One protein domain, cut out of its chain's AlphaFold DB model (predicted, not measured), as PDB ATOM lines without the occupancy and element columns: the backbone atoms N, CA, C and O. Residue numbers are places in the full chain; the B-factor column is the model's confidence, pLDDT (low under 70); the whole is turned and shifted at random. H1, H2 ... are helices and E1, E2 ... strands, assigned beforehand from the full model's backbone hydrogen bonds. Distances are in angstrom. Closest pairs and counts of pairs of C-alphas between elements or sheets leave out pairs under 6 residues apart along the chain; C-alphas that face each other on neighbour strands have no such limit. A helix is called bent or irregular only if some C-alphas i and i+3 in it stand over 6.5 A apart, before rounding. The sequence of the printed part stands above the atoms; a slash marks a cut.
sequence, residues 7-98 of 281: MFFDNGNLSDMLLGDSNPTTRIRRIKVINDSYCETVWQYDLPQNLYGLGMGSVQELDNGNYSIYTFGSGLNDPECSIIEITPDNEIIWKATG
ATOM      1  N   MET A   7       7.312   5.882  43.328       96.06
ATOM      2  CA  MET A   7       6.590   4.746  42.762       96.06
ATOM      3  C   MET A   7       5.395   5.241  41.947       96.06
ATOM      4  O   MET A   7       4.594   6.037  42.439       96.06
ATOM      5  N   PHE A   8       5.264   4.753  40.716       96.94
ATOM      6  CA  PHE A   8       4.212   5.149  39.789       96.94
ATOM      7  C   PHE A   8       3.423   3.948  39.287       96.94
ATOM      8  O   PHE A   8       3.996   2.940  38.879       96.94
ATOM      9  N   PHE A   9       2.105   4.118  39.247       97.94
ATOM     10  CA  PHE A   9       1.223   3.351  38.379       97.94
ATOM     11  C   PHE A   9       1.051   4.155  37.083       97.94
ATOM     12  O   PHE A   9       0.325   5.147  37.053       97.94
ATOM     13  N   ASP A  10       1.776   3.777  36.035       97.50
ATOM     14  CA  ASP A  10       1.710   4.377  34.703       97.50
ATOM     15  C   ASP A  10       0.670   3.618  33.873       97.50
ATOM     16  O   ASP A  10       0.916   2.497  33.439       97.50
ATOM     17  N   ASN A  11      -0.503   4.216  33.645       97.44
ATOM     18  CA  ASN A  11      -1.567   3.592  32.849       97.44
ATOM     19  C   ASN A  11      -1.104   3.229  31.426       97.44
ATOM     20  O   ASN A  11      -1.573   2.234  30.878       97.44
ATOM     21  N   GLY A  12      -0.163   3.985  30.845       96.94
ATOM     22  CA  GLY A  12       0.430   3.660  29.550       96.94
ATOM     23  C   GLY A  12      -0.460   3.926  28.332       96.94
ATOM     24  O   GLY A  12      -0.224   3.352  27.271       96.94
ATOM     25  N   ASN A  13      -1.456   4.811  28.435       96.69
ATOM     26  CA  ASN A  13      -2.441   5.080  27.371       96.69
ATOM     27  C   ASN A  13      -1.845   5.523  26.020       96.69
ATOM     28  O   ASN A  13      -2.516   5.414  25.001       96.69
ATOM     29  N   LEU A  14      -0.621   6.061  26.020       96.25
ATOM     30  CA  LEU A  14       0.104   6.529  24.827       96.25
ATOM     31  C   LEU A  14       1.433   5.785  24.627       96.25
ATOM     32  O   LEU A  14       2.347   6.297  23.981       96.25
ATOM     33  N   SER A  15       1.601   4.630  25.268       95.88
ATOM     34  CA  SER A  15       2.879   3.913  25.294       95.88
ATOM     35  C   SER A  15       3.253   3.287  23.947       95.88
ATOM     36  O   SER A  15       4.430   3.231  23.603       95.88
ATOM     37  N   ASP A  16       2.274   2.945  23.120       93.31
ATOM     38  CA  ASP A  16       2.474   2.568  21.720       93.31
ATOM     39  C   ASP A  16       3.133   3.697  20.905       93.31
ATOM     40  O   ASP A  16       4.103   3.475  20.182       93.31
ATOM     41  N   MET A  17       2.667   4.935  21.087       95.50
ATOM     42  CA  MET A  17       3.183   6.111  20.387       95.50
ATOM     43  C   MET A  17       4.511   6.622  20.965       95.50
ATOM     44  O   MET A  17       5.389   7.040  20.212       95.50
ATOM     45  N   LEU A  18       4.643   6.653  22.295       94.38
ATOM     46  CA  LEU A  18       5.771   7.297  22.980       94.38
ATOM     47  C   LEU A  18       6.924   6.340  23.290       94.38
ATOM     48  O   LEU A  18       8.066   6.787  23.383       94.38
ATOM     49  N   LEU A  19       6.632   5.051  23.473       93.56
ATOM     50  CA  LEU A  19       7.604   4.028  23.875       93.56
ATOM     51  C   LEU A  19       7.772   2.923  22.822       93.56
ATOM     52  O   LEU A  19       8.723   2.152  22.909       93.56
ATOM     53  N   GLY A  20       6.909   2.883  21.799       94.69
ATOM     54  CA  GLY A  20       6.983   1.907  20.711       94.69
ATOM     55  C   GLY A  20       6.377   0.549  21.054       94.69
ATOM     56  O   GLY A  20       6.712  -0.447  20.411       94.69
ATOM     57  N   ASP A  21       5.506   0.491  22.062       95.44
ATOM     58  CA  ASP A  21       4.812  -0.744  22.410       95.44
ATOM     59  C   ASP A  21       3.898  -1.216  21.278       95.44
ATOM     60  O   ASP A  21       3.317  -0.428  20.536       95.44
ATOM     61  N   SER A  22       3.704  -2.531  21.179       94.50
ATOM     62  CA  SER A  22       2.745  -3.085  20.213       94.50
ATOM     63  C   SER A  22       1.290  -2.749  20.563       94.50
ATOM     64  O   SER A  22       0.450  -2.714  19.671       94.50
ATOM     65  N   ASN A  23       0.992  -2.524  21.846       93.50
ATOM     66  CA  ASN A  23      -0.307  -2.089  22.358       93.50
ATOM     67  C   ASN A  23      -0.093  -1.200  23.597       93.50
ATOM     68  O   ASN A  23       0.926  -1.366  24.273       93.50
ATOM     69  N   PRO A  24      -1.060  -0.337  23.961       95.75
ATOM     70  CA  PRO A  24      -1.035   0.360  25.242       95.75
ATOM     71  C   PRO A  24      -0.819  -0.610  26.413       95.75
ATOM     72  O   PRO A  24      -1.587  -1.562  26.572       95.75
ATOM     73  N   THR A  25       0.233  -0.366  27.201       96.94
ATOM     74  CA  THR A  25       0.696  -1.246  28.283       96.94
ATOM     75  C   THR A  25       0.848  -0.470  29.587       96.94
ATOM     76  O   THR A  25       1.641   0.471  29.677       96.94
ATOM     77  N   THR A  26       0.120  -0.897  30.619       97.88
ATOM     78  CA  THR A  26       0.243  -0.349  31.975       97.88
ATOM     79  C   THR A  26       1.519  -0.852  32.637       97.88
ATOM     80  O   THR A  26       1.842  -2.035  32.543       97.88
ATOM     81  N   ARG A  27       2.227   0.035  33.333       97.44
ATOM     82  CA  ARG A  27       3.509  -0.254  33.969       97.44
ATOM     83  C   ARG A  27       3.552   0.243  35.388       97.44
ATOM     84  O   ARG A  27       3.129   1.355  35.688       97.44
ATOM     85  N   ILE A  28       4.157  -0.554  36.245       97.94
ATOM     86  CA  ILE A  28       4.578  -0.097  37.554       97.94
ATOM     87  C   ILE A  28       6.039   0.294  37.446       97.94
ATOM     88  O   ILE A  28       6.845  -0.483  36.938       97.94
ATOM     89  N   ARG A  29       6.381   1.507  37.880       96.00
ATOM     90  CA  ARG A  29       7.742   2.037  37.768       96.00
ATOM     91  C   ARG A  29       8.219   2.585  39.096       96.00
ATOM     92  O   ARG A  29       7.565   3.450  39.679       96.00
ATOM     93  N   ARG A  30       9.408   2.154  39.503       96.00
ATOM     94  CA  ARG A  30      10.188   2.795  40.557       96.00
ATOM     95  C   ARG A  30      11.208   3.714  39.904       96.00
ATOM     96  O   ARG A  30      12.043   3.269  39.115       96.00
ATOM     97  N   ILE A  31      11.122   4.997  40.218       96.56
ATOM     98  CA  ILE A  31      11.965   6.046  39.660       96.56
ATOM     99  C   ILE A  31      12.819   6.637  40.773       96.56
ATOM    100  O   ILE A  31      12.301   7.122  41.778       96.56
ATOM    101  N   LYS A  32      14.130   6.638  40.555       96.50
ATOM    102  CA  LYS A  32      15.103   7.311  41.405       96.50
ATOM    103  C   LYS A  32      15.397   8.697  40.847       96.50
ATOM    104  O   LYS A  32      15.706   8.833  39.663       96.50
ATOM    105  N   VAL A  33      15.332   9.716  41.699       93.19
ATOM    106  CA  VAL A  33      15.735  11.087  41.357       93.19
ATOM    107  C   VAL A  33      17.189  11.284  41.777       93.19
ATOM    108  O   VAL A  33      17.550  11.014  42.921       93.19
ATOM    109  N   ILE A  34      18.039  11.731  40.854       92.75
ATOM    110  CA  ILE A  34      19.474  11.902  41.094       92.75
ATOM    111  C   ILE A  34      19.830  13.387  41.017       92.75
ATOM    112  O   ILE A  34      19.611  14.046  39.996       92.75
ATOM    113  N   ASN A  35      20.405  13.904  42.109       90.19
ATOM    114  CA  ASN A  35      20.862  15.293  42.248       90.19
ATOM    115  C   ASN A  35      19.804  16.332  41.822       90.19
ATOM    116  O   ASN A  35      20.159  17.308  41.163       90.19
ATOM    117  N   ASP A  36      18.519  16.070  42.080       86.06
ATOM    118  CA  ASP A  36      17.379  16.919  41.686       86.06
ATOM    119  C   ASP A  36      17.354  17.333  40.198       86.06
ATOM    120  O   ASP A  36      16.772  18.354  39.834       86.06
ATOM    121  N   SER A  37      18.008  16.564  39.321       91.75
ATOM    122  CA  SER A  37      18.291  17.000  37.943       91.75
ATOM    123  C   SER A  37      17.898  15.992  36.873       91.75
ATOM    124  O   SER A  37      17.509  16.395  35.777       91.75
ATOM    125  N   TYR A  38      17.955  14.694  37.165       93.19
ATOM    126  CA  TYR A  38      17.490  13.658  36.247       93.19
ATOM    127  C   TYR A  38      16.906  12.464  36.997       93.19
ATOM    128  O   TYR A  38      17.067  12.320  38.209       93.19
ATOM    129  N   CYS A  39      16.181  11.630  36.257       94.62
ATOM    130  CA  CYS A  39      15.459  10.478  36.775       94.62
ATOM    131  C   CYS A  39      15.942   9.200  36.089       94.62
ATOM    132  O   CYS A  39      16.176   9.194  34.880       94.62
ATOM    133  N   GLU A  40      16.033   8.117  36.851       95.44
ATOM    134  CA  GLU A  40      16.351   6.778  36.362       95.44
ATOM    135  C   GLU A  40      15.238   5.810  36.772       95.44
ATOM    136  O   GLU A  40      14.788   5.825  37.917       95.44
ATOM    137  N   THR A  41      14.782   4.962  35.845       95.44
ATOM    138  CA  THR A  41      13.901   3.840  36.202       95.44
ATOM    139  C   THR A  41      14.768   2.725  36.770       95.44
ATOM    140  O   THR A  41      15.548   2.129  36.036       95.44
ATOM    141  N   VAL A  42      14.642   2.460  38.070       95.56
ATOM    142  CA  VAL A  42      15.464   1.464  38.782       95.56
ATOM    143  C   VAL A  42      14.783   0.104  38.891       95.56
ATOM    144  O   VAL A  42      15.443  -0.901  39.131       95.56
ATOM    145  N   TRP A  43      13.466   0.064  38.699       96.06
ATOM    146  CA  TRP A  43      12.688  -1.164  38.601       96.06
ATOM    147  C   TRP A  43      11.407  -0.894  37.808       96.06
ATOM    148  O   TRP A  43      10.837   0.201  37.888       96.06
ATOM    149  N   GLN A  44      10.965  -1.884  37.035       96.94
ATOM    150  CA  GLN A  44       9.748  -1.806  36.239       96.94
ATOM    151  C   GLN A  44       9.082  -3.178  36.134       96.94
ATOM    152  O   GLN A  44       9.756  -4.186  35.924       96.94
ATOM    153  N   TYR A  45       7.753  -3.170  36.191       97.81
ATOM    154  CA  TYR A  45       6.914  -4.313  35.865       97.81
ATOM    155  C   TYR A  45       5.828  -3.907  34.871       97.81
ATOM    156  O   TYR A  45       5.047  -2.990  35.131       97.81
ATOM    157  N   ASP A  46       5.774  -4.607  33.742       97.38
ATOM    158  CA  ASP A  46       4.782  -4.387  32.692       97.38
ATOM    159  C   ASP A  46       3.609  -5.342  32.927       97.38
ATOM    160  O   ASP A  46       3.787  -6.560  33.001       97.38
ATOM    161  N   LEU A  47       2.396  -4.799  33.058       97.25
ATOM    162  CA  LEU A  47       1.213  -5.633  33.220       97.25
ATOM    163  C   LEU A  47       0.942  -6.427  31.931       97.25
ATOM    164  O   LEU A  47       1.030  -5.869  30.834       97.25
ATOM    165  N   PRO A  48       0.530  -7.704  32.042       95.62
ATOM    166  CA  PRO A  48      -0.019  -8.457  30.919       95.62
ATOM    167  C   PRO A  48      -1.153  -7.699  30.218       95.62
ATOM    168  O   PRO A  48      -1.917  -6.982  30.864       95.62
ATOM    169  N   GLN A  49      -1.313  -7.893  28.905       95.31
ATOM    170  CA  GLN A  49      -2.229  -7.071  28.102       95.31
ATOM    171  C   GLN A  49      -3.694  -7.129  28.558       95.31
ATOM    172  O   GLN A  49      -4.404  -6.138  28.423       95.31
ATOM    173  N   ASN A  50      -4.154  -8.257  29.105       94.75
ATOM    174  CA  ASN A  50      -5.485  -8.396  29.713       94.75
ATOM    175  C   ASN A  50      -5.679  -7.473  30.932       94.75
ATOM    176  O   ASN A  50      -6.776  -6.988  31.173       94.75
ATOM    177  N   LEU A  51      -4.602  -7.155  31.652       96.44
ATOM    178  CA  LEU A  51      -4.606  -6.299  32.838       96.44
ATOM    179  C   LEU A  51      -4.315  -4.818  32.541       96.44
ATOM    180  O   LEU A  51      -4.219  -4.021  33.480       96.44
ATOM    181  N   TYR A  52      -4.202  -4.427  31.266       96.69
ATOM    182  CA  TYR A  52      -4.058  -3.025  30.866       96.69
ATOM    183  C   TYR A  52      -5.192  -2.162  31.439       96.69
ATOM    184  O   TYR A  52      -6.367  -2.366  31.131       96.69
ATOM    185  N   GLY A  53      -4.848  -1.170  32.257       95.25
ATOM    186  CA  GLY A  53      -5.789  -0.224  32.841       95.25
ATOM    187  C   GLY A  53      -5.761   1.112  32.106       95.25
ATOM    188  O   GLY A  53      -4.865   1.913  32.346       95.25
ATOM    189  N   LEU A  54      -6.783   1.397  31.292       93.75
ATOM    190  CA  LEU A  54      -6.974   2.684  30.597       93.75
ATOM    191  C   LEU A  54      -7.045   3.884  31.566       93.75
ATOM    192  O   LEU A  54      -6.772   5.031  31.208       93.75
ATOM    193  N   GLY A  55      -7.461   3.633  32.801       93.06
ATOM    194  CA  GLY A  55      -7.560   4.614  33.867       93.06
ATOM    195  C   GLY A  55      -7.775   3.914  35.199       93.06
ATOM    196  O   GLY A  55      -8.011   2.706  35.234       93.06
ATOM    197  N   MET A  56      -7.711   4.694  36.283       95.19
ATOM    198  CA  MET A  56      -7.693   4.178  37.657       95.19
ATOM    199  C   MET A  56      -6.470   3.282  37.903       95.19
ATOM    200  O   MET A  56      -5.717   2.951  36.984       95.19
ATOM    201  N   GLY A  57      -6.238   2.939  39.163       96.81
ATOM    202  CA  GLY A  57      -5.101   2.113  39.541       96.81
ATOM    203  C   GLY A  57      -4.341   2.664  40.731       96.81
ATOM    204  O   GLY A  57      -4.391   3.855  41.059       96.81
ATOM    205  N   SER A  58      -3.645   1.762  41.400       98.00
ATOM    206  CA  SER A  58      -2.738   2.089  42.489       98.00
ATOM    207  C   SER A  58      -1.636   1.049  42.578       98.00
ATOM    208  O   SER A  58      -1.792  -0.093  42.154       98.00
ATOM    209  N   VAL A  59      -0.514   1.470  43.146       97.81
ATOM    210  CA  VAL A  59       0.585   0.602  43.551       97.81
ATOM    211  C   VAL A  59       0.997   0.990  44.964       97.81
ATOM    212  O   VAL A  59       0.998   2.172  45.314       97.81
ATOM    213  N   GLN A  60       1.344  -0.013  45.756       96.94
ATOM    214  CA  GLN A  60       1.894   0.117  47.093       96.94
ATOM    215  C   GLN A  60       3.041  -0.886  47.250       96.94
ATOM    216  O   GLN A  60       2.849  -2.072  46.995       96.94
ATOM    217  N   GLU A  61       4.216  -0.416  47.670       95.50
ATOM    218  CA  GLU A  61       5.260  -1.294  48.215       95.50
ATOM    219  C   GLU A  61       4.819  -1.748  49.611       95.50
ATOM    220  O   GLU A  61       4.328  -0.939  50.400       95.50
ATOM    221  N   LEU A  62       4.919  -3.045  49.872       94.56
ATOM    222  CA  LEU A  62       4.537  -3.686  51.125       94.56
ATOM    223  C   LEU A  62       5.772  -3.918  52.004       94.56
ATOM    224  O   LEU A  62       6.882  -4.041  51.493       94.56
ATOM    225  N   ASP A  63       5.569  -4.079  53.312       90.62
ATOM    226  CA  ASP A  63       6.662  -4.257  54.288       90.62
ATOM    227  C   ASP A  63       7.519  -5.510  54.034       90.62
ATOM    228  O   ASP A  63       8.689  -5.565  54.401       90.62
ATOM    229  N   ASN A  64       6.956  -6.522  53.363       93.06
ATOM    230  CA  ASN A  64       7.680  -7.725  52.939       93.06
ATOM    231  C   ASN A  64       8.493  -7.531  51.640       93.06
ATOM    232  O   ASN A  64       9.074  -8.494  51.142       93.06
ATOM    233  N   GLY A  65       8.517  -6.319  51.080       94.25
ATOM    234  CA  GLY A  65       9.191  -5.967  49.829       94.25
ATOM    235  C   GLY A  65       8.383  -6.249  48.558       94.25
ATOM    236  O   GLY A  65       8.832  -5.888  47.472       94.25
ATOM    237  N   ASN A  66       7.203  -6.866  48.661       97.00
ATOM    238  CA  ASN A  66       6.325  -7.103  47.514       97.00
ATOM    239  C   ASN A  66       5.581  -5.829  47.100       97.00
ATOM    240  O   ASN A  66       5.548  -4.831  47.818       97.00
ATOM    241  N   TYR A  67       4.902  -5.888  45.956       97.25
ATOM    242  CA  TYR A  67       4.067  -4.799  45.459       97.25
ATOM    243  C   TYR A  67       2.606  -5.233  45.365       97.25
ATOM    244  O   TYR A  67       2.277  -6.181  44.654       97.25
ATOM    245  N   SER A  68       1.720  -4.512  46.054       97.94
ATOM    246  CA  SER A  68       0.271  -4.609  45.864       97.94
ATOM    247  C   SER A  68      -0.156  -3.634  44.777       97.94
ATOM    248  O   SER A  68       0.131  -2.437  44.854       97.94
ATOM    249  N   ILE A  69      -0.822  -4.142  43.748       98.38
ATOM    250  CA  ILE A  69      -1.214  -3.380  42.568       98.38
ATOM    251  C   ILE A  69      -2.705  -3.562  42.343       98.38
ATOM    252  O   ILE A  69      -3.192  -4.684  42.230       98.38
ATOM    253  N   TYR A  70      -3.418  -2.455  42.201       98.12
ATOM    254  CA  TYR A  70      -4.771  -2.441  41.670       98.12
ATOM    255  C   TYR A  70      -4.758  -1.946  40.228       98.12
ATOM    256  O   TYR A  70      -4.194  -0.890  39.952       98.12
ATOM    257  N   THR A  71      -5.438  -2.657  39.331       97.50
ATOM    258  CA  THR A  71      -5.701  -2.213  37.957       97.50
ATOM    259  C   THR A  71      -7.177  -2.369  37.613       97.50
ATOM    260  O   THR A  71      -7.813  -3.364  37.972       97.50
ATOM    261  N   PHE A  72      -7.723  -1.406  36.867       95.44
ATOM    262  CA  PHE A  72      -9.059  -1.537  36.286       95.44
ATOM    263  C   PHE A  72      -9.133  -2.675  35.253       95.44
ATOM    264  O   PHE A  72     -10.200  -3.253  35.066       95.44
ATOM    265  N   GLY A  73      -8.005  -3.027  34.619       95.25
ATOM    266  CA  GLY A  73      -7.904  -4.207  33.758       95.25
ATOM    267  C   GLY A  73      -8.793  -4.169  32.512       95.25
ATOM    268  O   GLY A  73      -9.359  -5.174  32.131       95.25
ATOM    269  N   SER A  74      -8.941  -3.028  31.851       92.94
ATOM    270  CA  SER A  74      -9.700  -2.850  30.597       92.94
ATOM    271  C   SER A  74      -9.066  -3.474  29.333       92.94
ATOM    272  O   SER A  74      -9.346  -3.035  28.214       92.94
ATOM    273  N   GLY A  75      -8.154  -4.430  29.487       91.12
ATOM    274  CA  GLY A  75      -7.406  -5.030  28.390       91.12
ATOM    275  C   GLY A  75      -8.261  -5.910  27.480       91.12
ATOM    276  O   GLY A  75      -9.305  -6.407  27.876       91.12
ATOM    277  N   LEU A  76      -7.810  -6.120  26.239       90.62
ATOM    278  CA  LEU A  76      -8.348  -7.130  25.304       90.62
ATOM    279  C   LEU A  76      -9.875  -7.109  25.047       90.62
ATOM    280  O   LEU A  76     -10.410  -8.073  24.504       90.62
ATOM    281  N   ASN A  77     -10.569  -6.007  25.357       84.75
ATOM    282  CA  ASN A  77     -12.038  -5.903  25.369       84.75
ATOM    283  C   ASN A  77     -12.739  -6.842  26.374       84.75
ATOM    284  O   ASN A  77     -13.935  -7.094  26.227       84.75
ATOM    285  N   ASP A  78     -12.020  -7.332  27.383       85.56
ATOM    286  CA  ASP A  78     -12.539  -8.188  28.451       85.56
ATOM    287  C   ASP A  78     -12.073  -7.638  29.811       85.56
ATOM    288  O   ASP A  78     -10.934  -7.883  30.212       85.56
ATOM    289  N   PRO A  79     -12.893  -6.807  30.488       85.38
ATOM    290  CA  PRO A  79     -12.493  -6.159  31.728       85.38
ATOM    291  C   PRO A  79     -12.152  -7.153  32.845       85.38
ATOM    292  O   PRO A  79     -13.001  -7.906  33.315       85.38
ATOM    293  N   GLU A  80     -10.922  -7.073  33.341       94.62
ATOM    294  CA  GLU A  80     -10.364  -7.921  34.385       94.62
ATOM    295  C   GLU A  80      -9.866  -7.085  35.576       94.62
ATOM    296  O   GLU A  80      -8.689  -7.093  35.956       94.62
ATOM    297  N   CYS A  81     -10.795  -6.343  36.182       96.19
ATOM    298  CA  CYS A  81     -10.565  -5.518  37.367       96.19
ATOM    299  C   CYS A  81      -9.954  -6.359  38.495       96.19
ATOM    300  O   CYS A  81     -10.604  -7.263  39.024       96.19
ATOM    301  N   SER A  82      -8.693  -6.094  38.836       97.25
ATOM    302  CA  SER A  82      -7.900  -6.996  39.672       97.25
ATOM    303  C   SER A  82      -7.041  -6.252  40.685       97.25
ATOM    304  O   SER A  82      -6.499  -5.183  40.401       97.25
ATOM    305  N   ILE A  83      -6.873  -6.875  41.849       97.94
ATOM    306  CA  ILE A  83      -5.801  -6.579  42.799       97.94
ATOM    307  C   ILE A  83      -4.821  -7.749  42.724       97.94
ATOM    308  O   ILE A  83      -5.236  -8.905  42.813       97.94
ATOM    309  N   ILE A  84      -3.538  -7.463  42.542       97.94
ATOM    310  CA  ILE A  84      -2.471  -8.462  42.474       97.94
ATOM    311  C   ILE A  84      -1.375  -8.126  43.480       97.94
ATOM    312  O   ILE A  84      -1.097  -6.954  43.723       97.94
ATOM    313  N   GLU A  85      -0.748  -9.153  44.046       98.31
ATOM    314  CA  GLU A  85       0.509  -9.017  44.781       98.31
ATOM    315  C   GLU A  85       1.616  -9.670  43.957       98.31
ATOM    316  O   GLU A  85       1.469 -10.814  43.508       98.31
ATOM    317  N   ILE A  86       2.701  -8.929  43.740       97.94
ATOM    318  CA  ILE A  86       3.856  -9.390  42.970       97.94
ATOM    319  C   ILE A  86       5.147  -9.278  43.775       97.94
ATOM    320  O   ILE A  86       5.289  -8.384  44.610       97.94
ATOM    321  N   THR A  87       6.100 -10.161  43.498       97.81
ATOM    322  CA  THR A  87       7.452 -10.101  44.069       97.81
ATOM    323  C   THR A  87       8.332  -9.084  43.326       97.81
ATOM    324  O   THR A  87       8.011  -8.703  42.194       97.81
ATOM    325  N   PRO A  88       9.479  -8.672  43.901       96.06
ATOM    326  CA  PRO A  88      10.486  -7.874  43.191       96.06
ATOM    327  C   PRO A  88      11.013  -8.516  41.900       96.06
ATOM    328  O   PRO A  88      11.424  -7.801  40.987       96.06
ATOM    329  N   ASP A  89      10.951  -9.847  41.804       96.81
ATOM    330  CA  ASP A  89      11.347 -10.629  40.626       96.81
ATOM    331  C   ASP A  89      10.217 -10.771  39.587       96.81
ATOM    332  O   ASP A  89      10.322 -11.562  38.651       96.81
ATOM    333  N   ASN A  90       9.149  -9.975  39.720       95.94
ATOM    334  CA  ASN A  90       8.007  -9.902  38.804       95.94
ATOM    335  C   ASN A  90       7.105 -11.150  38.785       95.94
ATOM    336  O   ASN A  90       6.375 -11.375  37.817       95.94
ATOM    337  N   GLU A  91       7.101 -11.950  39.854       97.06
ATOM    338  CA  GLU A  91       6.197 -13.096  39.978       97.06
ATOM    339  C   GLU A  91       4.884 -12.686  40.651       97.06
ATOM    340  O   GLU A  91       4.890 -12.140  41.753       97.06
ATOM    341  N   ILE A  92       3.742 -12.981  40.020       96.81
ATOM    342  CA  ILE A  92       2.426 -12.817  40.654       96.81
ATOM    343  C   ILE A  92       2.215 -13.965  41.644       96.81
ATOM    344  O   ILE A  92       2.043 -15.113  41.237       96.81
ATOM    345  N   ILE A  93       2.167 -13.645  42.934       97.81
ATOM    346  CA  ILE A  93       1.993 -14.630  44.015       97.81
ATOM    347  C   ILE A  93       0.572 -14.659  44.576       97.81
ATOM    348  O   ILE A  93       0.174 -15.619  45.235       97.81
ATOM    349  N   TRP A  94      -0.213 -13.617  44.308       98.12
ATOM    350  CA  TRP A  94      -1.611 -13.545  44.703       98.12
ATOM    351  C   TRP A  94      -2.400 -12.656  43.743       98.12
ATOM    352  O   TRP A  94      -1.876 -11.683  43.197       98.12
ATOM    353  N   LYS A  95      -3.675 -12.990  43.540       97.25
ATOM    354  CA  LYS A  95      -4.596 -12.227  42.699       97.25
ATOM    355  C   LYS A  95      -6.033 -12.396  43.175       97.25
ATOM    356  O   LYS A  95      -6.494 -13.518  43.367       97.25
ATOM    357  N   ALA A  96      -6.748 -11.284  43.267       97.06
ATOM    358  CA  ALA A  96      -8.198 -11.246  43.364       97.06
ATOM    359  C   ALA A  96      -8.766 -10.449  42.193       97.06
ATOM    360  O   ALA A  96      -8.308  -9.345  41.901       97.06
ATOM    361  N   THR A  97      -9.793 -10.998  41.555       96.38
ATOM    362  CA  THR A  97     -10.467 -10.380  40.414       96.38
ATOM    363  C   THR A  97     -11.917 -10.108  40.785       96.38
ATOM    364  O   THR A  97     -12.588 -10.954  41.381       96.38
ATOM    365  N   GLY A  98     -12.380  -8.896  40.485       93.12
ATOM    366  CA  GLY A  98     -13.770  -8.500  40.647       93.12
ATOM    367  C   GLY A  98     -14.694  -9.227  39.669       93.12
ATOM    368  O   GLY A  98     -14.273 -10.021  38.834       93.12
TER     369      GLY A  98
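What this domain is: This is residues 7 to 98 of the 281 residues of the protein "Dockerin domain-containing protein" of marine metagenome (UniProt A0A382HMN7). A small two-sheet sandwich, only partly face to face: the sheet E4 to E7 and the sheet E1, E2, E3 cross at 58 degrees, and the long bent hairpin of E2 and E3 reaches to Asn 35 at one end of the longest distance. H1, a short helix, lies off both sheets. The 92 printed residues hold one named helix and seven named strands, in the order E1 H1 E2 E3 E4 E5 E6 E7; the class is mostly strand. Both sheets are antiparallel, ordered E4 E5 E6 E7 and E1 E2 E3. The whole is compact, with a radius of gyration of the C-alphas of 13.4 A and spans of 43 by 35 by 20 A.

Where its parts are: E4 is residues 58 to 61, 10.4 A, from C-alpha 58 at (-2.738, 2.089, 42.489). E5 is 67 to 71, 12.6 A; E6 is 82 to 86, 12.4 A; E7 is 92 to 97, 13.1 A, ending at C-alpha 97 at (-10.467, -10.380, 40.414). E1 is 7 to 10, 9.4 A; E2 is 27 to 34, 21.3 A; E3 is 38 to 46, 22.4 A, and bends by 63 degrees at residue 43. H1 is 15 to 19, 4.9 A.

How they stand to each other: E4 to E7 form a meander, each strand the antiparallel neighbour of the one before, with N 60 and O 68 at 2.9 A, N 69 and O 84 at 2.8 A, and N 83 and O 96 at 2.9 A. Between the sheets, the closest C-alphas of E1 and E4 are those of Phe 9 and Ser 58, 5.8 A apart. In the other sheet, strongly twisted but only just, at 4.4 A off its best plane, N 8 and O 29 are 2.8 A apart, and N 32 and O 40 2.8 A. In H1 every O i to N i+4 pair is within hydrogen-bond range.

The domain as a whole: The C-alphas of Asn 35 and Asp 78, the two farthest apart, are 43.1 A apart. The printed part has no cut; the link E3 to E4 is long. No printed residue is under 70 in pLDDT.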